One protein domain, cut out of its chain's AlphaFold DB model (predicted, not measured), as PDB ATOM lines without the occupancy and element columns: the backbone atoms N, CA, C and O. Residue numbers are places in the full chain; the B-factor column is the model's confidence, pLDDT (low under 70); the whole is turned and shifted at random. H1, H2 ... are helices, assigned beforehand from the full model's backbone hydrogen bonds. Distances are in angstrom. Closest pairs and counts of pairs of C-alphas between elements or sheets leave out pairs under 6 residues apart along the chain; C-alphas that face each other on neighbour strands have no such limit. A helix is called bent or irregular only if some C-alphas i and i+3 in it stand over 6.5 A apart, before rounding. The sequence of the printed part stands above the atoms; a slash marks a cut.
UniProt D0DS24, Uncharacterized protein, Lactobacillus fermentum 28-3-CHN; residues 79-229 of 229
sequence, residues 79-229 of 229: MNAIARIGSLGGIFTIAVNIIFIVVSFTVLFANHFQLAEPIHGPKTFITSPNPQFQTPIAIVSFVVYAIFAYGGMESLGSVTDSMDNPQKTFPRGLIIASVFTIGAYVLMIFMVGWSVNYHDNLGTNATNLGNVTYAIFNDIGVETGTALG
ATOM      1  N   MET A  79      41.516 -16.910  -6.063       74.06
ATOM      2  CA  MET A  79      40.673 -16.287  -5.034       74.06
ATOM      3  C   MET A  79      40.537 -17.097  -3.736       74.06
ATOM      4  O   MET A  79      40.211 -16.527  -2.698       74.06
ATOM      5  N   ASN A  80      40.809 -18.405  -3.751       78.50
ATOM      6  CA  ASN A  80      40.609 -19.262  -2.574       78.50
ATOM      7  C   ASN A  80      41.512 -18.868  -1.393       78.50
ATOM      8  O   ASN A  80      41.070 -18.883  -0.244       78.50
ATOM      9  N   ALA A  81      42.763 -18.483  -1.663       73.25
ATOM     10  CA  ALA A  81      43.673 -18.006  -0.622       73.25
ATOM     11  C   ALA A  81      43.193 -16.670  -0.029       73.25
ATOM     12  O   ALA A  81      43.199 -16.500   1.188       73.25
ATOM     13  N   ILE A  82      42.700 -15.762  -0.880       76.75
ATOM     14  CA  ILE A  82      42.161 -14.457  -0.472       76.75
ATOM     15  C   ILE A  82      40.930 -14.643   0.411       76.75
ATOM     16  O   ILE A  82      40.847 -14.040   1.475       76.75
ATOM     17  N   ALA A  83      40.005 -15.520   0.010       78.12
ATOM     18  CA  ALA A  83      38.799 -15.809   0.777       78.12
ATOM     19  C   ALA A  83      39.129 -16.359   2.175       78.12
ATOM     20  O   ALA A  83      38.500 -15.964   3.155       78.12
ATOM     21  N   ARG A  84      40.150 -17.220   2.289       79.94
ATOM     22  CA  ARG A  84      40.592 -17.782   3.575       79.94
ATOM     23  C   ARG A  84      41.280 -16.750   4.473       79.94
ATOM     24  O   ARG A  84      41.064 -16.754   5.680       79.94
ATOM     25  N   ILE A  85      42.103 -15.873   3.899       83.00
ATOM     26  CA  ILE A  85      42.723 -14.766   4.642       83.00
ATOM     27  C   ILE A  85      41.641 -13.781   5.100       83.00
ATOM     28  O   ILE A  85      41.645 -13.361   6.253       83.00
ATOM     29  N   GLY A  86      40.686 -13.463   4.223       84.62
ATOM     30  CA  GLY A  86      39.557 -12.590   4.531       84.62
ATOM     31  C   GLY A  86      38.669 -13.144   5.643       84.62
ATOM     32  O   GLY A  86      38.309 -12.401   6.554       84.62
ATOM     33  N   SER A  87      38.363 -14.446   5.631       85.44
ATOM     34  CA  SER A  87      37.561 -15.065   6.693       85.44
ATOM     35  C   SER A  87      38.282 -15.059   8.040       85.44
ATOM     36  O   SER A  87      37.676 -14.716   9.054       85.44
ATOM     37  N   LEU A  88      39.585 -15.357   8.053       89.06
ATOM     38  CA  LEU A  88      40.400 -15.278   9.262       89.06
ATOM     39  C   LEU A  88      40.472 -13.839   9.798       89.06
ATOM     40  O   LEU A  88      40.279 -13.621  10.993       89.06
ATOM     41  N   GLY A  89      40.679 -12.857   8.915       86.44
ATOM     42  CA  GLY A  89      40.630 -11.438   9.264       86.44
ATOM     43  C   GLY A  89      39.284 -11.036   9.867       86.44
ATOM     44  O   GLY A  89      39.252 -10.363  10.892       86.44
ATOM     45  N   GLY A  90      38.174 -11.523   9.305       85.75
ATOM     46  CA  GLY A  90      36.832 -11.304   9.849       85.75
ATOM     47  C   GLY A  90      36.657 -11.847  11.271       85.75
ATOM     48  O   GLY A  90      36.114 -11.151  12.127       85.75
ATOM     49  N   ILE A  91      37.170 -13.050  11.553       90.50
ATOM     50  CA  ILE A  91      37.149 -13.635  12.905       90.50
ATOM     51  C   ILE A  91      37.939 -12.759  13.884       90.50
ATOM     52  O   ILE A  91      37.436 -12.455  14.967       90.50
ATOM     53  N   PHE A  92      39.140 -12.310  13.503       90.44
ATOM     54  CA  PHE A  92      39.937 -11.410  14.341       90.44
ATOM     55  C   PHE A  92      39.232 -10.078  14.596       90.44
ATOM     56  O   PHE A  92      39.218  -9.615  15.733       90.44
ATOM     57  N   THR A  93      38.587  -9.497  13.584       86.94
ATOM     58  CA  THR A  93      37.807  -8.264  13.745       86.94
ATOM     59  C   THR A  93      36.688  -8.444  14.769       86.94
ATOM     60  O   THR A  93      36.513  -7.595  15.643       86.94
ATOM     61  N   ILE A  94      35.945  -9.552  14.716       88.56
ATOM     62  CA  ILE A  94      34.894  -9.841  15.705       88.56
ATOM     63  C   ILE A  94      35.506 -10.023  17.101       88.56
ATOM     64  O   ILE A  94      35.009  -9.442  18.065       88.56
ATOM     65  N   ALA A  95      36.600 -10.779  17.212       91.81
ATOM     66  CA  ALA A  95      37.274 -11.023  18.485       91.81
ATOM     67  C   ALA A  95      37.775  -9.724  19.137       91.81
ATOM     68  O   ALA A  95      37.518  -9.503  20.318       91.81
ATOM     69  N   VAL A  96      38.420  -8.837  18.371       89.88
ATOM     70  CA  VAL A  96      38.898  -7.534  18.862       89.88
ATOM     71  C   VAL A  96      37.740  -6.678  19.372       89.88
ATOM     72  O   VAL A  96      37.864  -6.074  20.432       89.88
ATOM     73  N   ASN A  97      36.596  -6.668  18.682       90.38
ATOM     74  CA  ASN A  97      35.413  -5.933  19.139       90.38
ATOM     75  C   ASN A  97      34.843  -6.491  20.452       90.38
ATOM     76  O   ASN A  97      34.463  -5.722  21.333       90.38
ATOM     77  N   ILE A  98      34.802  -7.817  20.611       90.94
ATOM     78  CA  ILE A  98      34.358  -8.446  21.863       90.94
ATOM     79  C   ILE A  98      35.323  -8.103  23.004       90.94
ATOM     80  O   ILE A  98      34.875  -7.704  24.078       90.94
ATOM     81  N   ILE A  99      36.634  -8.215  22.766       91.81
ATOM     82  CA  ILE A  99      37.666  -7.854  23.747       91.81
ATOM     83  C   ILE A  99      37.520  -6.384  24.146       91.81
ATOM     84  O   ILE A  99      37.502  -6.090  25.337       91.81
ATOM     85  N   PHE A 100      37.356  -5.484  23.174       91.94
ATOM     86  CA  PHE A 100      37.150  -4.058  23.420       91.94
ATOM     87  C   PHE A 100      35.968  -3.818  24.364       91.94
ATOM     88  O   PHE A 100      36.134  -3.167  25.387       91.94
ATOM     89  N   ILE A 101      34.805  -4.419  24.086       92.00
ATOM     90  CA  ILE A 101      33.616  -4.280  24.940       92.00
ATOM     91  C   ILE A 101      33.903  -4.756  26.372       92.00
ATOM     92  O   ILE A 101      33.571  -4.059  27.332       92.00
ATOM     93  N   VAL A 102      34.521  -5.931  26.531       92.50
ATOM     94  CA  VAL A 102      34.833  -6.501  27.854       92.50
ATOM     95  C   VAL A 102      35.793  -5.599  28.632       92.50
ATOM     96  O   VAL A 102      35.563  -5.331  29.814       92.50
ATOM     97  N   VAL A 103      36.841  -5.103  27.977       92.00
ATOM     98  CA  VAL A 103      37.831  -4.218  28.598       92.00
ATOM     99  C   VAL A 103      37.196  -2.882  28.980       92.00
ATOM    100  O   VAL A 103      37.337  -2.467  30.127       92.00
ATOM    101  N   SER A 104      36.417  -2.255  28.095       91.94
ATOM    102  CA  SER A 104      35.726  -0.993  28.395       91.94
ATOM    103  C   SER A 104      34.795  -1.112  29.605       91.94
ATOM    104  O   SER A 104      34.788  -0.229  30.460       91.94
ATOM    105  N   PHE A 105      34.041  -2.211  29.731       91.88
ATOM    106  CA  PHE A 105      33.234  -2.451  30.933       91.88
ATOM    107  C   PHE A 105      34.090  -2.672  32.180       91.88
ATOM    108  O   PHE A 105      33.755  -2.154  33.242       91.88
ATOM    109  N   THR A 106      35.190  -3.415  32.060       89.81
ATOM    110  CA  THR A 106      36.114  -3.648  33.179       89.81
ATOM    111  C   THR A 106      36.655  -2.326  33.720       89.81
ATOM    112  O   THR A 106      36.569  -2.090  34.924       89.81
ATOM    113  N   VAL A 107      37.116  -1.435  32.834       90.06
ATOM    114  CA  VAL A 107      37.576  -0.086  33.196       90.06
ATOM    115  C   VAL A 107      36.458   0.719  33.850       90.06
ATOM    116  O   VAL A 107      36.665   1.295  34.911       90.06
ATOM    117  N   LEU A 108      35.250   0.718  33.278       90.75
ATOM    118  CA  LEU A 108      34.121   1.468  33.833       90.75
ATOM    119  C   LEU A 108      33.781   1.035  35.270       90.75
ATOM    120  O   LEU A 108      33.532   1.886  36.126       90.75
ATOM    121  N   PHE A 109      33.763  -0.272  35.547       90.19
ATOM    122  CA  PHE A 109      33.485  -0.784  36.893       90.19
ATOM    123  C   PHE A 109      34.625  -0.490  37.870       90.19
ATOM    124  O   PHE A 109      34.357  -0.113  39.013       90.19
ATOM    125  N   ALA A 110      35.872  -0.637  37.424       88.69
ATOM    126  CA  ALA A 110      37.049  -0.358  38.236       88.69
ATOM    127  C   ALA A 110      37.173   1.142  38.577       88.69
ATOM    128  O   ALA A 110      37.470   1.488  39.715       88.69
ATOM    129  N   ASN A 111      36.787   2.028  37.654       87.88
ATOM    130  CA  ASN A 111      36.717   3.478  37.861       87.88
ATOM    131  C   ASN A 111      35.422   3.945  38.554       87.88
ATOM    132  O   ASN A 111      35.078   5.125  38.509       87.88
ATOM    133  N   HIS A 112      34.661   3.044  39.187       87.00
ATOM    134  CA  HIS A 112      33.424   3.374  39.909       87.00
ATOM    135  C   HIS A 112      32.396   4.167  39.076       87.00
ATOM    136  O   HIS A 112      31.719   5.057  39.594       87.00
ATOM    137  N   PHE A 113      32.258   3.833  37.788       86.56
ATOM    138  CA  PHE A 113      31.387   4.510  36.817       86.56
ATOM    139  C   PHE A 113      31.750   5.976  36.535       86.56
ATOM    140  O   PHE A 113      30.920   6.732  36.022       86.56
ATOM    141  N   GLN A 114      32.982   6.390  36.841       86.44
ATOM    142  CA  GLN A 114      33.504   7.686  36.423       86.44
ATOM    143  C   GLN A 114      33.971   7.605  34.969       86.44
ATOM    144  O   GLN A 114      34.723   6.711  34.593       86.44
ATOM    145  N   LEU A 115      33.480   8.533  34.148       87.12
ATOM    146  CA  LEU A 115      33.834   8.625  32.736       87.12
ATOM    147  C   LEU A 115      35.091   9.480  32.578       87.12
ATOM    148  O   LEU A 115      35.139  10.582  33.128       87.12
ATOM    149  N   ALA A 116      36.058   9.003  31.794       86.19
ATOM    150  CA  ALA A 116      37.241   9.783  31.430       86.19
ATOM    151  C   ALA A 116      36.880  11.050  30.627       86.19
ATOM    152  O   ALA A 116      37.444  12.120  30.856       86.19
ATOM    153  N   GLU A 117      35.903  10.957  29.719       87.44
ATOM    154  CA  GLU A 117      35.319  12.115  29.040       87.44
ATOM    155  C   GLU A 117      34.025  12.550  29.762       87.44
ATOM    156  O   GLU A 117      33.008  11.844  29.711       87.44
ATOM    157  N   PRO A 118      34.021  13.703  30.456       84.75
ATOM    158  CA  PRO A 118      32.886  14.115  31.269       84.75
ATOM    159  C   PRO A 118      31.701  14.614  30.424       84.75
ATOM    160  O   PRO A 118      31.827  15.439  29.518       84.75
ATOM    161  N   ILE A 119      30.492  14.168  30.780       85.62
ATOM    162  CA  ILE A 119      29.252  14.586  30.111       85.62
ATOM    163  C   ILE A 119      28.669  15.815  30.819       85.62
ATOM    164  O   ILE A 119      27.951  15.710  31.814       85.62
ATOM    165  N   HIS A 120      28.924  17.001  30.267       81.44
ATOM    166  CA  HIS A 120      28.401  18.284  30.753       81.44
ATOM    167  C   HIS A 120      27.076  18.669  30.066       81.44
ATOM    168  O   HIS A 120      26.899  19.771  29.537       81.44
ATOM    169  N   GLY A 121      26.113  17.742  30.085       82.75
ATOM    170  CA  GLY A 121      24.765  17.941  29.549       82.75
ATOM    171  C   GLY A 121      24.660  17.841  28.015       82.75
ATOM    172  O   GLY A 121      25.554  17.314  27.355       82.75
ATOM    173  N   PRO A 122      23.566  18.347  27.409       79.50
ATOM    174  CA  PRO A 122      23.279  18.149  25.984       79.50
ATOM    175  C   PRO A 122      24.335  18.739  25.043       79.50
ATOM    176  O   PRO A 122      24.496  18.264  23.921       79.50
ATOM    177  N   LYS A 123      25.068  19.766  25.500       81.06
ATOM    178  CA  LYS A 123      26.107  20.437  24.708       81.06
ATOM    179  C   LYS A 123      27.258  19.505  24.329       81.06
ATOM    180  O   LYS A 123      27.777  19.651  23.225       81.06
ATOM    181  N   THR A 124      27.582  18.524  25.174       81.88
ATOM    182  CA  THR A 124      28.616  17.508  24.910       81.88
ATOM    183  C   THR A 124      28.327  16.695  23.644       81.88
ATOM    184  O   THR A 124      29.250  16.280  22.958       81.88
ATOM    185  N   PHE A 125      27.055  16.518  23.276       82.12
ATOM    186  CA  PHE A 125      26.669  15.714  22.109       82.12
ATOM    187  C   PHE A 125      26.554  16.514  20.808       82.12
ATOM    188  O   PHE A 125      26.413  15.927  19.738       82.12
ATOM    189  N   ILE A 126      26.588  17.847  20.885       80.94
ATOM    190  CA  ILE A 126      26.430  18.736  19.720       80.94
ATOM    191  C   ILE A 126      27.672  19.582  19.445       80.94
ATOM    192  O   ILE A 126      27.806  20.130  18.355       80.94
ATOM    193  N   THR A 127      28.574  19.709  20.419       80.75
ATOM    194  CA  THR A 127      29.815  20.473  20.289       80.75
ATOM    195  C   THR A 127      30.986  19.509  20.352       80.75
ATOM    196  O   THR A 127      31.205  18.872  21.376       80.75
ATOM    197  N   SER A 128      31.735  19.405  19.254       82.75
ATOM    198  CA  SER A 128      32.929  18.562  19.214       82.75
ATOM    199  C   SER A 128      34.029  19.138  20.117       82.75
ATOM    200  O   SER A 128      34.306  20.343  20.025       82.75
ATOM    201  N   PRO A 129      34.701  18.304  20.934       81.94
ATOM    202  CA  PRO A 129      35.881  18.724  21.685       81.94
ATOM    203  C   PRO A 129      37.072  19.011  20.755       81.94
ATOM    204  O   PRO A 129      37.971  19.766  21.115       81.94
ATOM    205  N   ASN A 130      37.056  18.489  19.521       83.62
ATOM    206  CA  ASN A 130      38.057  18.807  18.514       83.62
ATOM    207  C   ASN A 130      37.771  20.175  17.858       83.62
ATOM    208  O   ASN A 130      36.778  20.298  17.127       83.62
ATOM    209  N   PRO A 131      38.661  21.180  18.011       82.06
ATOM    210  CA  PRO A 131      38.480  22.509  17.420       82.06
ATOM    211  C   PRO A 131      38.324  22.493  15.893       82.06
ATOM    212  O   PRO A 131      37.657  23.358  15.326       82.06
ATOM    213  N   GLN A 132      38.895  21.493  15.213       82.06
ATOM    214  CA  GLN A 132      38.810  21.354  13.757       82.06
ATOM    215  C   GLN A 132      37.391  21.030  13.271       82.06
ATOM    216  O   GLN A 132      37.073  21.311  12.118       82.06
ATOM    217  N   PHE A 133      36.522  20.495  14.136       82.81
ATOM    218  CA  PHE A 133      35.158  20.076  13.796       82.81
ATOM    219  C   PHE A 133      34.069  21.001  14.362       82.81
ATOM    220  O   PHE A 133      32.925  20.585  14.514       82.81
ATOM    221  N   GLN A 134      34.398  22.262  14.662       85.38
ATOM    222  CA  GLN A 134      33.423  23.238  15.173       85.38
ATOM    223  C   GLN A 134      32.731  24.065  14.081       85.38
ATOM    224  O   GLN A 134      31.706  24.695  14.331       85.38
ATOM    225  N   THR A 135      33.268  24.079  12.857       88.56
ATOM    226  CA  THR A 135      32.659  24.827  11.748       88.56
ATOM    227  C   THR A 135      31.615  23.980  11.011       88.56
ATOM    228  O   THR A 135      31.810  22.770  10.865       88.56
ATOM    229  N   PRO A 136      30.542  24.583  10.457       85.81
ATOM    230  CA  PRO A 136      29.537  23.844   9.687       85.81
ATOM    231  C   PRO A 136      30.134  23.040   8.525       85.81
ATOM    232  O   PRO A 136      29.717  21.915   8.270       85.81
ATOM    233  N   ILE A 137      31.149  23.592   7.851       88.56
ATOM    234  CA  ILE A 137      31.841  22.926   6.742       88.56
ATOM    235  C   ILE A 137      32.549  21.659   7.237       88.56
ATOM    236  O   ILE A 137      32.398  20.602   6.629       88.56
ATOM    237  N   ALA A 138      33.265  21.736   8.362       85.69
ATOM    238  CA  ALA A 138      33.958  20.583   8.929       85.69
ATOM    239  C   ALA A 138      32.991  19.497   9.424       85.69
ATOM    240  O   ALA A 138      33.262  18.311   9.239       85.69
ATOM    241  N   ILE A 139      31.841  19.884   9.988       85.94
ATOM    242  CA  ILE A 139      30.782  18.938  10.375       85.94
ATOM    243  C   ILE A 139      30.258  18.198   9.138       85.94
ATOM    244  O   ILE A 139      30.149  16.973   9.157       85.94
ATOM    245  N   VAL A 140      30.000  18.906   8.034       88.00
ATOM    246  CA  VAL A 140      29.586  18.272   6.772       88.00
ATOM    247  C   VAL A 140      30.673  17.326   6.248       88.00
ATOM    248  O   VAL A 140      30.359  16.205   5.850       88.00
ATOM    249  N   SER A 141      31.950  17.714   6.300       85.38
ATOM    250  CA  SER A 141      33.060  16.826   5.924       85.38
ATOM    251  C   SER A 141      33.130  15.565   6.793       85.38
ATOM    252  O   SER A 141      33.360  14.475   6.268       85.38
ATOM    253  N   PHE A 142      32.880  15.684   8.100       83.75
ATOM    254  CA  PHE A 142      32.799  14.535   9.001       83.75
ATOM    255  C   PHE A 142      31.632  13.608   8.646       83.75
ATOM    256  O   PHE A 142      31.816  12.394   8.604       83.75
ATOM    257  N   VAL A 143      30.455  14.154   8.321       85.88
ATOM    258  CA  VAL A 143      29.300  13.352   7.881       85.88
ATOM    259  C   VAL A 143      29.632  12.553   6.619       85.88
ATOM    260  O   VAL A 143      29.296  11.374   6.541       85.88
ATOM    261  N   VAL A 144      30.345  13.146   5.656       85.44
ATOM    262  CA  VAL A 144      30.804  12.426   4.452       85.44
ATOM    263  C   VAL A 144      31.744  11.275   4.821       85.44
ATOM    264  O   VAL A 144      31.576  10.164   4.319       85.44
ATOM    265  N   TYR A 145      32.699  11.513   5.724       80.81
ATOM    266  CA  TYR A 145      33.593  10.464   6.222       80.81
ATOM    267  C   TYR A 145      32.825   9.341   6.939       80.81
ATOM    268  O   TYR A 145      33.075   8.164   6.685       80.81
ATOM    269  N   ALA A 146      31.848   9.696   7.776       82.56
ATOM    270  CA  ALA A 146      31.008   8.740   8.489       82.56
ATOM    271  C   ALA A 146      30.178   7.880   7.527       82.56
ATOM    272  O   ALA A 146      30.144   6.666   7.692       82.56
ATOM    273  N   ILE A 147      29.570   8.467   6.487       83.69
ATOM    274  CA  ILE A 147      28.850   7.716   5.441       83.69
ATOM    275  C   ILE A 147      29.792   6.725   4.754       83.69
ATOM    276  O   ILE A 147      29.422   5.573   4.530       83.69
ATOM    277  N   PHE A 148      31.020   7.152   4.459       79.88
ATOM    278  CA  PHE A 148      32.013   6.308   3.806       79.88
ATOM    279  C   PHE A 148      32.392   5.079   4.654       79.88
ATOM    280  O   PHE A 148      32.638   4.011   4.099       79.88
ATOM    281  N   ALA A 149      32.360   5.186   5.986       78.75
ATOM    282  CA  ALA A 149      32.591   4.055   6.893       78.75
ATOM    283  C   ALA A 149      31.498   2.965   6.829       78.75
ATOM    284  O   ALA A 149      31.752   1.831   7.231       78.75
ATOM    285  N   TYR A 150      30.305   3.290   6.314       78.31
ATOM    286  CA  TYR A 150      29.229   2.328   6.033       78.31
ATOM    287  C   TYR A 150      29.202   1.870   4.565       78.31
ATOM    288  O   TYR A 150      28.366   1.044   4.187       78.31
ATOM    289  N   GLY A 151      30.090   2.411   3.726       78.06
ATOM    290  CA  GLY A 151      30.230   2.005   2.333       78.06
ATOM    291  C   GLY A 151      30.696   0.554   2.203       78.06
ATOM    292  O   GLY A 151      31.394   0.021   3.066       78.06
ATOM    293  N   GLY A 152      30.302  -0.099   1.114       76.75
ATOM    294  CA  GLY A 152      30.650  -1.483   0.798       76.75
ATOM    295  C   GLY A 152      29.474  -2.454   0.906       76.75
ATOM    296  O   GLY A 152      29.484  -3.477   0.214       76.75
ATOM    297  N   MET A 153      28.428  -2.127   1.676       76.06
ATOM    298  CA  MET A 153      27.205  -2.944   1.762       76.06
ATOM    299  C   MET A 153      26.501  -3.093   0.407       76.06
ATOM    300  O   MET A 153      25.860  -4.113   0.152       76.06
ATOM    301  N   GLU A 154      26.661  -2.131  -0.502       77.12
ATOM    302  CA  GLU A 154      26.132  -2.197  -1.865       77.12
ATOM    303  C   GLU A 154      26.730  -3.348  -2.690       77.12
ATOM    304  O   GLU A 154      26.077  -3.871  -3.595       77.12
ATOM    305  N   SER A 155      27.935  -3.806  -2.336       74.88
ATOM    306  CA  SER A 155      28.604  -4.926  -3.009       74.88
ATOM    307  C   SER A 155      27.899  -6.261  -2.743       74.88
ATOM    308  O   SER A 155      27.998  -7.184  -3.555       74.88
ATOM    309  N   LEU A 156      27.119  -6.353  -1.656       71.25
ATOM    310  CA  LEU A 156      26.299  -7.525  -1.327       71.25
ATOM    311  C   LEU A 156      25.145  -7.734  -2.317       71.25
ATOM    312  O   LEU A 156      24.579  -8.822  -2.375       71.25
ATOM    313  N   GLY A 157      24.825  -6.732  -3.144       69.06
ATOM    314  CA  GLY A 157      23.882  -6.889  -4.250       69.06
ATOM    315  C   GLY A 157      24.285  -8.007  -5.220       69.06
ATOM    316  O   GLY A 157      23.419  -8.690  -5.758       69.06
ATOM    317  N   SER A 158      25.586  -8.257  -5.391       67.44
ATOM    318  CA  SER A 158      26.107  -9.290  -6.303       67.44
ATOM    319  C   SER A 158      25.814 -10.731  -5.870       67.44
ATOM    320  O   SER A 158      25.806 -11.627  -6.706       67.44
ATOM    321  N   VAL A 159      25.542 -10.964  -4.583       70.50
ATOM    322  CA  VAL A 159      25.214 -12.291  -4.028       70.50
ATOM    323  C   VAL A 159      23.709 -12.488  -3.831       70.50
ATOM    324  O   VAL A 159      23.280 -13.502  -3.282       70.50
ATOM    325  N   THR A 160      22.889 -11.539  -4.299       78.19
ATOM    326  CA  THR A 160      21.423 -11.633  -4.212       78.19
ATOM    327  C   THR A 160      20.834 -12.750  -5.053       78.19
ATOM    328  O   THR A 160      19.871 -13.372  -4.610       78.19
ATOM    329  N   ASP A 161      21.454 -13.075  -6.185       74.69
ATOM    330  CA  ASP A 161      21.000 -14.145  -7.081       74.69
ATOM    331  C   ASP A 161      21.109 -15.548  -6.452       74.69
ATOM    332  O   ASP A 161      20.416 -16.470  -6.875       74.69
ATOM    333  N   SER A 162      21.928 -15.705  -5.406       78.31
ATOM    334  CA  SER A 162      22.154 -16.977  -4.704       78.31
ATOM    335  C   SER A 162      21.354 -17.117  -3.401       78.31
ATOM    336  O   SER A 162      21.564 -18.077  -2.661       78.31
ATOM    337  N   MET A 163      20.486 -16.154  -3.069       83.62
ATOM    338  CA  MET A 163      19.689 -16.182  -1.837       83.62
ATOM    339  C   MET A 163      18.341 -16.881  -2.022       83.62
ATOM    340  O   MET A 163      17.661 -16.706  -3.029       83.62
ATOM    341  N   ASP A 164      17.879 -17.571  -0.982       85.25
ATOM    342  CA  ASP A 164      16.496 -18.039  -0.918       85.25
ATOM    343  C   ASP A 164      15.543 -16.851  -0.721       85.25
ATOM    344  O   ASP A 164      15.641 -16.097   0.253       85.25
ATOM    345  N   ASN A 165      14.587 -16.684  -1.639       87.06
ATOM    346  CA  ASN A 165      13.636 -15.564  -1.681       87.06
ATOM    347  C   ASN A 165      14.299 -14.167  -1.573       87.06
ATOM    348  O   ASN A 165      13.986 -13.409  -0.641       87.06
ATOM    349  N   PRO A 166      15.156 -13.764  -2.535       83.94
ATOM    350  CA  PRO A 166      15.950 -12.533  -2.448       83.94
ATOM    351  C   PRO A 166      15.105 -11.283  -2.189       83.94
ATOM    352  O   PRO A 166      15.479 -10.431  -1.389       83.94
ATOM    353  N   GLN A 167      13.907 -11.219  -2.779       83.94
ATOM    354  CA  GLN A 167      12.959 -10.104  -2.644       83.94
ATOM    355  C   GLN A 167      12.556  -9.799  -1.191       83.94
ATOM    356  O   GLN A 167      12.186  -8.668  -0.886       83.94
ATOM    357  N   LYS A 168      12.604 -10.789  -0.289       87.75
ATOM    358  CA  LYS A 168      12.276 -10.618   1.137       87.75
ATOM    359  C   LYS A 168      13.510 -10.728   2.023       87.75
ATOM    360  O   LYS A 168      13.649  -9.944   2.962       87.75
ATOM    361  N   THR A 169      14.386 -11.686   1.735       89.31
ATOM    362  CA  THR A 169      15.557 -11.992   2.562       89.31
ATOM    363  C   THR A 169      16.592 -10.879   2.496       89.31
ATOM    364  O   THR A 169      17.077 -10.450   3.542       89.31
ATOM    365  N   PHE A 170      16.861 -10.333   1.306       86.56
ATOM    366  CA  PHE A 170      17.860  -9.280   1.151       86.56
ATOM    367  C   PHE A 170      17.460  -7.974   1.855       86.56
ATOM    368  O   PHE A 170      18.233  -7.518   2.700       86.56
ATOM    369  N   PRO A 171      16.252  -7.401   1.642       86.69
ATOM    370  CA  PRO A 171      15.859  -6.184   2.351       86.69
ATOM    371  C   PRO A 171      15.806  -6.363   3.872       86.69
ATOM    372  O   PRO A 171      16.250  -5.487   4.610       86.69
ATOM    373  N   ARG A 172      15.301  -7.506   4.364       88.38
ATOM    374  CA  ARG A 172      15.258  -7.789   5.810       88.38
ATOM    375  C   ARG A 172      16.656  -7.917   6.404       88.38
ATOM    376  O   ARG A 172      16.917  -7.318   7.443       88.38
ATOM    377  N   GLY A 173      17.541  -8.662   5.742       87.69
ATOM    378  CA  GLY A 173      18.933  -8.814   6.157       87.69
ATOM    379  C   GLY A 173      19.652  -7.470   6.215       87.69
ATOM    380  O   GLY A 173      20.289  -7.168   7.219       87.69
ATOM    381  N   LEU A 174      19.465  -6.628   5.195       86.81
ATOM    382  CA  LEU A 174      20.057  -5.294   5.139       86.81
ATOM    383  C   LEU A 174      19.578  -4.398   6.288       86.81
ATOM    384  O   LEU A 174      20.399  -3.732   6.917       86.81
ATOM    385  N   ILE A 175      18.276  -4.395   6.598       88.88
ATOM    386  CA  ILE A 175      17.722  -3.601   7.708       88.88
ATOM    387  C   ILE A 175      18.282  -4.083   9.049       88.88
ATOM    388  O   ILE A 175      18.758  -3.267   9.836       88.88
ATOM    389  N   ILE A 176      18.260  -5.395   9.303       89.81
ATOM    390  CA  ILE A 176      18.767  -5.975  10.555       89.81
ATOM    391  C   ILE A 176      20.257  -5.656  10.721       89.81
ATOM    392  O   ILE A 176      20.661  -5.165  11.775       89.81
ATOM    393  N   ALA A 177      21.059  -5.874   9.674       85.94
ATOM    394  CA  ALA A 177      22.487  -5.579   9.683       85.94
ATOM    395  C   ALA A 177      22.755  -4.087   9.918       85.94
ATOM    396  O   ALA A 177      23.618  -3.743  10.722       85.94
ATOM    397  N   SER A 178      21.987  -3.203   9.278       87.19
ATOM    398  CA  SER A 178      22.137  -1.753   9.438       87.19
ATOM    399  C   SER A 178      21.823  -1.307  10.866       87.19
ATOM    400  O   SER A 178      22.630  -0.613  11.475       87.19
ATOM    401  N   VAL A 179      20.691  -1.744  11.437       90.06
ATOM    402  CA  VAL A 179      20.299  -1.397  12.818       90.06
ATOM    403  C   VAL A 179      21.329  -1.908  13.821       90.06
ATOM    404  O   VAL A 179      21.746  -1.160  14.706       90.06
ATOM    405  N   PHE A 180      21.780  -3.153  13.656       88.75
ATOM    406  CA  PHE A 180      22.818  -3.736  14.501       88.75
ATOM    407  C   PHE A 180      24.138  -2.959  14.402       88.75
ATOM    408  O   PHE A 180      24.719  -2.613  15.425       88.75
ATOM    409  N   THR A 181      24.581  -2.631  13.186       86.88
ATOM    410  CA  THR A 181      25.849  -1.917  12.950       86.88
ATOM    411  C   THR A 181      25.809  -0.499  13.516       86.88
ATOM    412  O   THR A 181      26.745  -0.091  14.198       86.88
ATOM    413  N   ILE A 182      24.710   0.237  13.304       88.12
ATOM    414  CA  ILE A 182      24.518   1.580  13.872       88.12
ATOM    415  C   ILE A 182      24.546   1.514  15.401       88.12
ATOM    416  O   ILE A 182      25.261   2.288  16.035       88.12
ATOM    417  N   GLY A 183      23.807   0.571  15.996       90.56
ATOM    418  CA  GLY A 183      23.789   0.381  17.446       90.56
ATOM    419  C   GLY A 183      25.173   0.055  18.009       90.56
ATOM    420  O   GLY A 183      25.593   0.669  18.989       90.56
ATOM    421  N   ALA A 184      25.905  -0.853  17.360       89.00
ATOM    422  CA  ALA A 184      27.258  -1.232  17.756       89.00
ATOM    423  C   ALA A 184      28.234  -0.050  17.675       89.00
ATOM    424  O   ALA A 184      28.958   0.195  18.635       89.00
ATOM    425  N   TYR A 185      28.224   0.723  16.584       88.94
ATOM    426  CA  TYR A 185      29.086   1.900  16.452       88.94
ATOM    427  C   TYR A 185      28.771   2.977  17.486       88.94
ATOM    428  O   TYR A 185      29.694   3.474  18.123       88.94
ATOM    429  N   VAL A 186      27.496   3.320  17.699       90.00
ATOM    430  CA  VAL A 186      27.117   4.314  18.718       90.00
ATOM    431  C   VAL A 186      27.575   3.863  20.105       90.00
ATOM    432  O   VAL A 186      28.166   4.654  20.838       90.00
ATOM    433  N   LEU A 187      27.357   2.589  20.444       92.00
ATOM    434  CA  LEU A 187      27.779   2.025  21.722       92.00
ATOM    435  C   LEU A 187      29.304   2.058  21.883       92.00
ATOM    436  O   LEU A 187      29.793   2.536  22.900       92.00
ATOM    437  N   MET A 188      30.055   1.590  20.884       91.19
ATOM    438  CA  MET A 188      31.518   1.538  20.944       91.19
ATOM    439  C   MET A 188      32.148   2.932  20.985       91.19
ATOM    440  O   MET A 188      33.080   3.147  21.751       91.19
ATOM    441  N   ILE A 189      31.623   3.899  20.222       89.88
ATOM    442  CA  ILE A 189      32.075   5.299  20.286       89.88
ATOM    443  C   ILE A 189      31.851   5.859  21.693       89.88
ATOM    444  O   ILE A 189      32.734   6.514  22.242       89.88
ATOM    445  N   PHE A 190      30.699   5.574  22.300       90.25
ATOM    446  CA  PHE A 190      30.418   5.998  23.668       90.25
ATOM    447  C   PHE A 190      31.346   5.321  24.690       90.25
ATOM    448  O   PHE A 190      31.825   5.984  25.606       90.25
ATOM    449  N   MET A 191      31.658   4.035  24.494       91.94
ATOM    450  CA  MET A 191      32.602   3.274  25.320       91.94
ATOM    451  C   MET A 191      34.027   3.829  25.285       91.94
ATOM    452  O   MET A 191      34.717   3.758  26.298       91.94
ATOM    453  N   VAL A 192      34.472   4.418  24.168       91.31
ATOM    454  CA  VAL A 192      35.778   5.104  24.121       91.31
ATOM    455  C   VAL A 192      35.835   6.224  25.165       91.31
ATOM    456  O   VAL A 192      36.817   6.325  25.892       91.31
ATOM    457  N   GLY A 193      34.760   7.007  25.312       88.06
ATOM    458  CA  GLY A 193      34.683   8.088  26.304       88.06
ATOM    459  C   GLY A 193      34.681   7.619  27.765       88.06
ATOM    460  O   GLY A 193      34.820   8.437  28.672       88.06
ATOM    461  N   TRP A 194      34.537   6.316  28.028       90.19
ATOM    462  CA  TRP A 194      34.641   5.773  29.388       90.19
ATOM    463  C   TRP A 194      36.090   5.728  29.870       90.19
ATOM    464  O   TRP A 194      36.327   5.867  31.065       90.19
ATOM    465  N   SER A 195      37.040   5.559  28.949       87.00
ATOM    466  CA  SER A 195      38.450   5.298  29.263       87.00
ATOM    467  C   SER A 195      39.417   6.297  28.628       87.00
ATOM    468  O   SER A 195      40.598   6.272  28.948       87.00
ATOM    469  N   VAL A 196      38.952   7.140  27.704       89.44
ATOM    470  CA  VAL A 196      39.798   8.071  26.950       89.44
ATOM    471  C   VAL A 196      39.198   9.471  26.996       89.44
ATOM    472  O   VAL A 196      38.024   9.650  26.668       89.44
ATOM    473  N   ASN A 197      40.019  10.459  27.352       89.56
ATOM    474  CA  ASN A 197      39.675  11.874  27.298       89.56
ATOM    475  C   ASN A 197      40.232  12.519  26.018       89.56
ATOM    476  O   ASN A 197      41.374  12.271  25.617       89.56
ATOM    477  N   TYR A 198      39.452  13.379  25.361       86.19
ATOM    478  CA  TYR A 198      39.923  14.030  24.142       86.19
ATOM    479  C   TYR A 198      41.134  14.932  24.398       86.19
ATOM    480  O   TYR A 198      42.100  14.855  23.649       86.19
ATOM    481  N   HIS A 199      41.105  15.792  25.413       83.88
ATOM    482  CA  HIS A 199      42.171  16.764  25.652       83.88
ATOM    483  C   HIS A 199      43.456  16.116  26.167       83.88
ATOM    484  O   HIS A 199      44.535  16.471  25.690       83.88
ATOM    485  N   ASP A 200      43.331  15.159  27.085       81.44
ATOM    486  CA  ASP A 200      44.488  14.560  27.751       81.44
ATOM    487  C   ASP A 200      45.151  13.462  26.906       81.44
ATOM    488  O   ASP A 200      46.376  13.322  26.929       81.44
ATOM    489  N   ASN A 201      44.374  12.726  26.103       83.12
ATOM    490  CA  ASN A 201      44.883  11.593  25.328       83.12
ATOM    491  C   ASN A 201      44.973  11.886  23.818       83.12
ATOM    492  O   ASN A 201      46.032  11.751  23.192       83.12
ATOM    493  N   LEU A 202      43.861  12.302  23.199       83.62
ATOM    494  CA  LEU A 202      43.727  12.337  21.732       83.62
ATOM    495  C   LEU A 202      44.130  13.671  21.090       83.62
ATOM    496  O   LEU A 202      44.507  13.698  19.921       83.62
ATOM    497  N   GLY A 203      44.069  14.771  21.836       77.44
ATOM    498  CA  GLY A 203      44.387  16.132  21.401       77.44
ATOM    499  C   GLY A 203      45.885  16.442  21.406       77.44
ATOM    500  O   GLY A 203      46.278  17.592  21.205       77.44
ATOM    501  N   THR A 204      46.724  15.436  21.649       75.75
ATOM    502  CA  THR A 204      48.180  15.562  21.654       75.75
ATOM    503  C   THR A 204      48.741  15.562  20.227       75.75
ATOM    504  O   THR A 204      48.199  14.939  19.317       75.75
ATOM    505  N   ASN A 205      49.891  16.214  20.013       66.56
ATOM    506  CA  ASN A 205      50.539  16.289  18.690       66.56
ATOM    507  C   ASN A 205      51.004  14.925  18.132       66.56
ATOM    508  O   ASN A 205      51.419  14.846  16.977       66.56
ATOM    509  N   ALA A 206      50.988  13.864  18.946       73.88
ATOM    510  CA  ALA A 206      51.373  12.516  18.536       73.88
ATOM    511  C   ALA A 206      50.232  11.758  17.831       73.88
ATOM    512  O   ALA A 206      50.498  10.822  17.070       73.88
ATOM    513  N   THR A 207      48.981  12.170  18.050       79.94
ATOM    514  CA  THR A 207      47.789  11.482  17.549       79.94
ATOM    515  C   THR A 207      47.269  12.148  16.274       79.94
ATOM    516  O   THR A 207      47.134  13.365  16.178       79.94
ATOM    517  N   ASN A 208      46.975  11.345  15.254       81.44
ATOM    518  CA  ASN A 208      46.431  11.774  13.967       81.44
ATOM    519  C   ASN A 208      45.405  10.753  13.437       81.44
ATOM    520  O   ASN A 208      45.282   9.644  13.953       81.44
ATOM    521  N   LEU A 209      44.680  11.088  12.362       77.50
ATOM    522  CA  LEU A 209      43.635  10.218  11.787       77.50
ATOM    523  C   LEU A 209      44.142   8.841  11.309       77.50
ATOM    524  O   LEU A 209      43.336   7.952  11.040       77.50
ATOM    525  N   GLY A 210      45.448   8.674  11.119       73.62
ATOM    526  CA  GLY A 210      46.066   7.409  10.734       73.62
ATOM    527  C   GLY A 210      46.392   6.499  11.917       73.62
ATOM    528  O   GLY A 210      46.339   5.283  11.753       73.62
ATOM    529  N   ASN A 211      46.699   7.060  13.091       81.25
ATOM    530  CA  ASN A 211      47.151   6.300  14.260       81.25
ATOM    531  C   ASN A 211      46.201   6.364  15.475       81.25
ATOM    532  O   ASN A 211      46.432   5.648  16.448       81.25
ATOM    533  N   VAL A 212      45.116   7.147  15.407       84.25
ATOM    534  CA  VAL A 212      44.151   7.352  16.506       84.25
ATOM    535  C   VAL A 212      43.610   6.053  17.097       84.25
ATOM    536  O   VAL A 212      43.471   5.941  18.307       84.25
ATOM    537  N   THR A 213      43.368   5.036  16.270       84.31
ATOM    538  CA  THR A 213      42.909   3.726  16.745       84.31
ATOM    539  C   THR A 213      43.917   3.091  17.706       84.31
ATOM    540  O   THR A 213      43.519   2.538  18.724       84.31
ATOM    541  N   TYR A 214      45.218   3.211  17.430       82.06
ATOM    542  CA  TYR A 214      46.271   2.684  18.304       82.06
ATOM    543  C   TYR A 214      46.436   3.506  19.572       82.06
ATOM    544  O   TYR A 214      46.652   2.919  20.625       82.06
ATOM    545  N   ALA A 215      46.307   4.833  19.471       84.62
ATOM    546  CA  ALA A 215      46.291   5.701  20.644       84.62
ATOM    547  C   ALA A 215      45.177   5.260  21.603       84.62
ATOM    548  O   ALA A 215      45.472   4.898  22.735       84.62
ATOM    549  N   ILE A 216      43.947   5.100  21.096       88.38
ATOM    550  CA  ILE A 216      42.799   4.621  21.881       88.38
ATOM    551  C   ILE A 216      43.083   3.261  22.533       88.38
ATOM    552  O   ILE A 216      42.839   3.096  23.724       88.38
ATOM    553  N   PHE A 217      43.601   2.275  21.789       87.12
ATOM    554  CA  PHE A 217      43.910   0.962  22.372       87.12
ATOM    555  C   PHE A 217      45.002   1.030  23.444       87.12
ATOM    556  O   PHE A 217      44.914   0.321  24.445       87.12
ATOM    557  N   ASN A 218      46.017   1.871  23.242       86.06
ATOM    558  CA  ASN A 218      47.067   2.088  24.224       86.06
ATOM    559  C   ASN A 218      46.514   2.761  25.487       86.06
ATOM    560  O   ASN A 218      46.768   2.272  26.583       86.06
ATOM    561  N   ASP A 219      45.722   3.821  25.337       87.75
ATOM    562  CA  ASP A 219      45.112   4.551  26.451       87.75
ATOM    563  C   ASP A 219      44.184   3.646  27.264       87.75
ATOM    564  O   ASP A 219      44.320   3.563  28.479       87.75
ATOM    565  N   ILE A 220      43.322   2.870  26.599       88.06
ATOM    566  CA  ILE A 220      42.469   1.875  27.265       88.06
ATOM    567  C   ILE A 220      43.317   0.841  28.011       88.06
ATOM    568  O   ILE A 220      42.961   0.446  29.117       88.06
ATOM    569  N   GLY A 221      44.433   0.391  27.430       85.94
ATOM    570  CA  GLY A 221      45.343  -0.551  28.081       85.94
ATOM    571  C   GLY A 221      45.997   0.024  29.341       85.94
ATOM    572  O   GLY A 221      46.022  -0.645  30.375       85.94
ATOM    573  N   VAL A 222      46.481   1.267  29.275       86.25
ATOM    574  CA  VAL A 222      47.065   1.991  30.419       86.25
ATOM    575  C   VAL A 222      46.018   2.231  31.506       86.25
ATOM    576  O   VAL A 222      46.286   1.982  32.683       86.25
ATOM    577  N   GLU A 223      44.821   2.659  31.114       85.88
ATOM    578  CA  GLU A 223      43.706   2.909  32.024       85.88
ATOM    579  C   GLU A 223      43.249   1.612  32.699       85.88
ATOM    580  O   GLU A 223      43.055   1.572  33.908       85.88
ATOM    581  N   THR A 224      43.181   0.508  31.951       86.12
ATOM    582  CA  THR A 224      42.898  -0.823  32.508       86.12
ATOM    583  C   THR A 224      43.944  -1.235  33.540       86.12
ATOM    584  O   THR A 224      43.582  -1.750  34.594       86.12
ATOM    585  N   GLY A 225      45.232  -1.006  33.261       85.12
ATOM    586  CA  GLY A 225      46.308  -1.286  34.212       85.12
ATOM    587  C   GLY A 225      46.179  -0.452  35.485       85.12
ATOM    588  O   GLY A 225      46.261  -0.984  36.585       85.12
ATOM    589  N   THR A 226      45.894   0.840  35.332       85.25
ATOM    590  CA  THR A 226      45.759   1.779  36.454       85.25
ATOM    591  C   THR A 226      44.526   1.469  37.307       85.25
ATOM    592  O   THR A 226      44.588   1.544  38.532       85.25
ATOM    593  N   ALA A 227      43.421   1.076  36.674       81.56
ATOM    594  CA  ALA A 227      42.173   0.760  37.354       81.56
ATOM    595  C   ALA A 227      42.217  -0.597  38.091       81.56
ATOM    596  O   ALA A 227      41.505  -0.783  39.078       81.56
ATOM    597  N   LEU A 228      43.039  -1.551  37.634       83.81
ATOM    598  CA  LEU A 228      43.155  -2.886  38.240       83.81
ATOM    599  C   LEU A 228      44.293  -3.031  39.267       83.81
ATOM    600  O   LEU A 228      44.247  -3.988  40.045       83.81
ATOM    601  N   GLY A 229      45.244  -2.090  39.317       71.25
ATOM    602  CA  GLY A 229      46.364  -2.076  40.271       71.25
ATOM    603  C   GLY A 229      47.635  -2.718  39.736       71.25
ATOM    604  O   GLY A 229      47.744  -3.963  39.803       71.25
TER     605      GLY A 229
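Overview. This is residues 79 to 229 of the 229 residues of an uncharacterized protein of Lactobacillus fermentum 28-3-CHN (UniProt D0DS24). Two long helices, H1 and H5, make a V: they meet near their last residues and spread apart toward their first ones, with H7 packed on both at the closed end. Between H1 and H5 the chain makes a wide, open loop through H2, H3 and H4, in which H2 and H3 touch no helix, while the short H6 packs on H7. The printed part has 151 residues with seven named helices, H1 to H7 in order, and no named strand; its class is all helix. It is loose, with a radius of gyration of the C-alphas of 18.8 A, and the C-alphas span 51 by 41 by 28 A.

Arrangement. H1, residues 79 to 110, touches H5, residues 166 to 195, with residues 101 to 108 alone; the closest C-alphas, of Ser 104 and Met 191, are 6.1 A apart. These two helices run the same way at a steep tilt of 43 degrees. H2, residues 122 to 125, and H3, residues 136 to 149, are both apart from H5. H4, residues 153 to 162, is close to H5 but not clearly touching, the closest C-alphas being those of Thr 160 and Pro 166 at 5.8 A; the two run opposite ways at a shallow tilt of 33 degrees, only just short of steep. H6, residues 198 to 202, touches H7, residues 212 to 228, with Asn 201 and Asp 219 the closest C-alphas at 7.1 A. H7 is the hub, the helix that touches most others, namely H1, H5 and H6. H7 and H1 run the same way at a steep tilt of 41 degrees, and their closest C-alphas, of Ala 110 and Ala 227, are 5.3 A apart. H7 and H5 run the same way at a steep tilt of 57 degrees, and their closest C-alphas, of Ser 195 and Ile 220, are 5.6 A apart. The helix packing is mostly crossed, with 0 of the 3 touching pairs that have a tilt at a shallow one. In H1, H3, H6 and H7 every O i to N i+4 pair is within hydrogen-bond range, in H5 22 of 26 are, and in H4 0 of 6, against 6 of 7 O i to N i+3 pairs; H2 is too short for an O i to N i+4 pair.

Along the chain. H1 begins at C-alpha 79, (40.673, -16.287, -5.034), and is 46.3 A long from first to last C-alpha. H3 measures 20.2 A, and H4 measures 16.3 A. H4 is irregular: C-alphas 158 and 161 are 7.1 A apart. H5 begins at C-alpha 166, (15.950, -12.533, -2.448), and is 42.8 A long. H7 is 24.0 A long and ends at C-alpha 228, (43.155, -2.886, 38.240).

Size, cuts and confidence. The C-alphas of Asp 161 and Gly 229 are the two farthest apart, at 55.1 A. Residues 79 to 96 of H1, 120 to 125 and 143 to 149 stand free. The printed part has no cut, and Gly 229 is the chain's last residue. The link from H1 to H2, 11 residues, is long. Mean pLDDT of the printed part is 84.5, and residues 157, 158 and 205 are under 70.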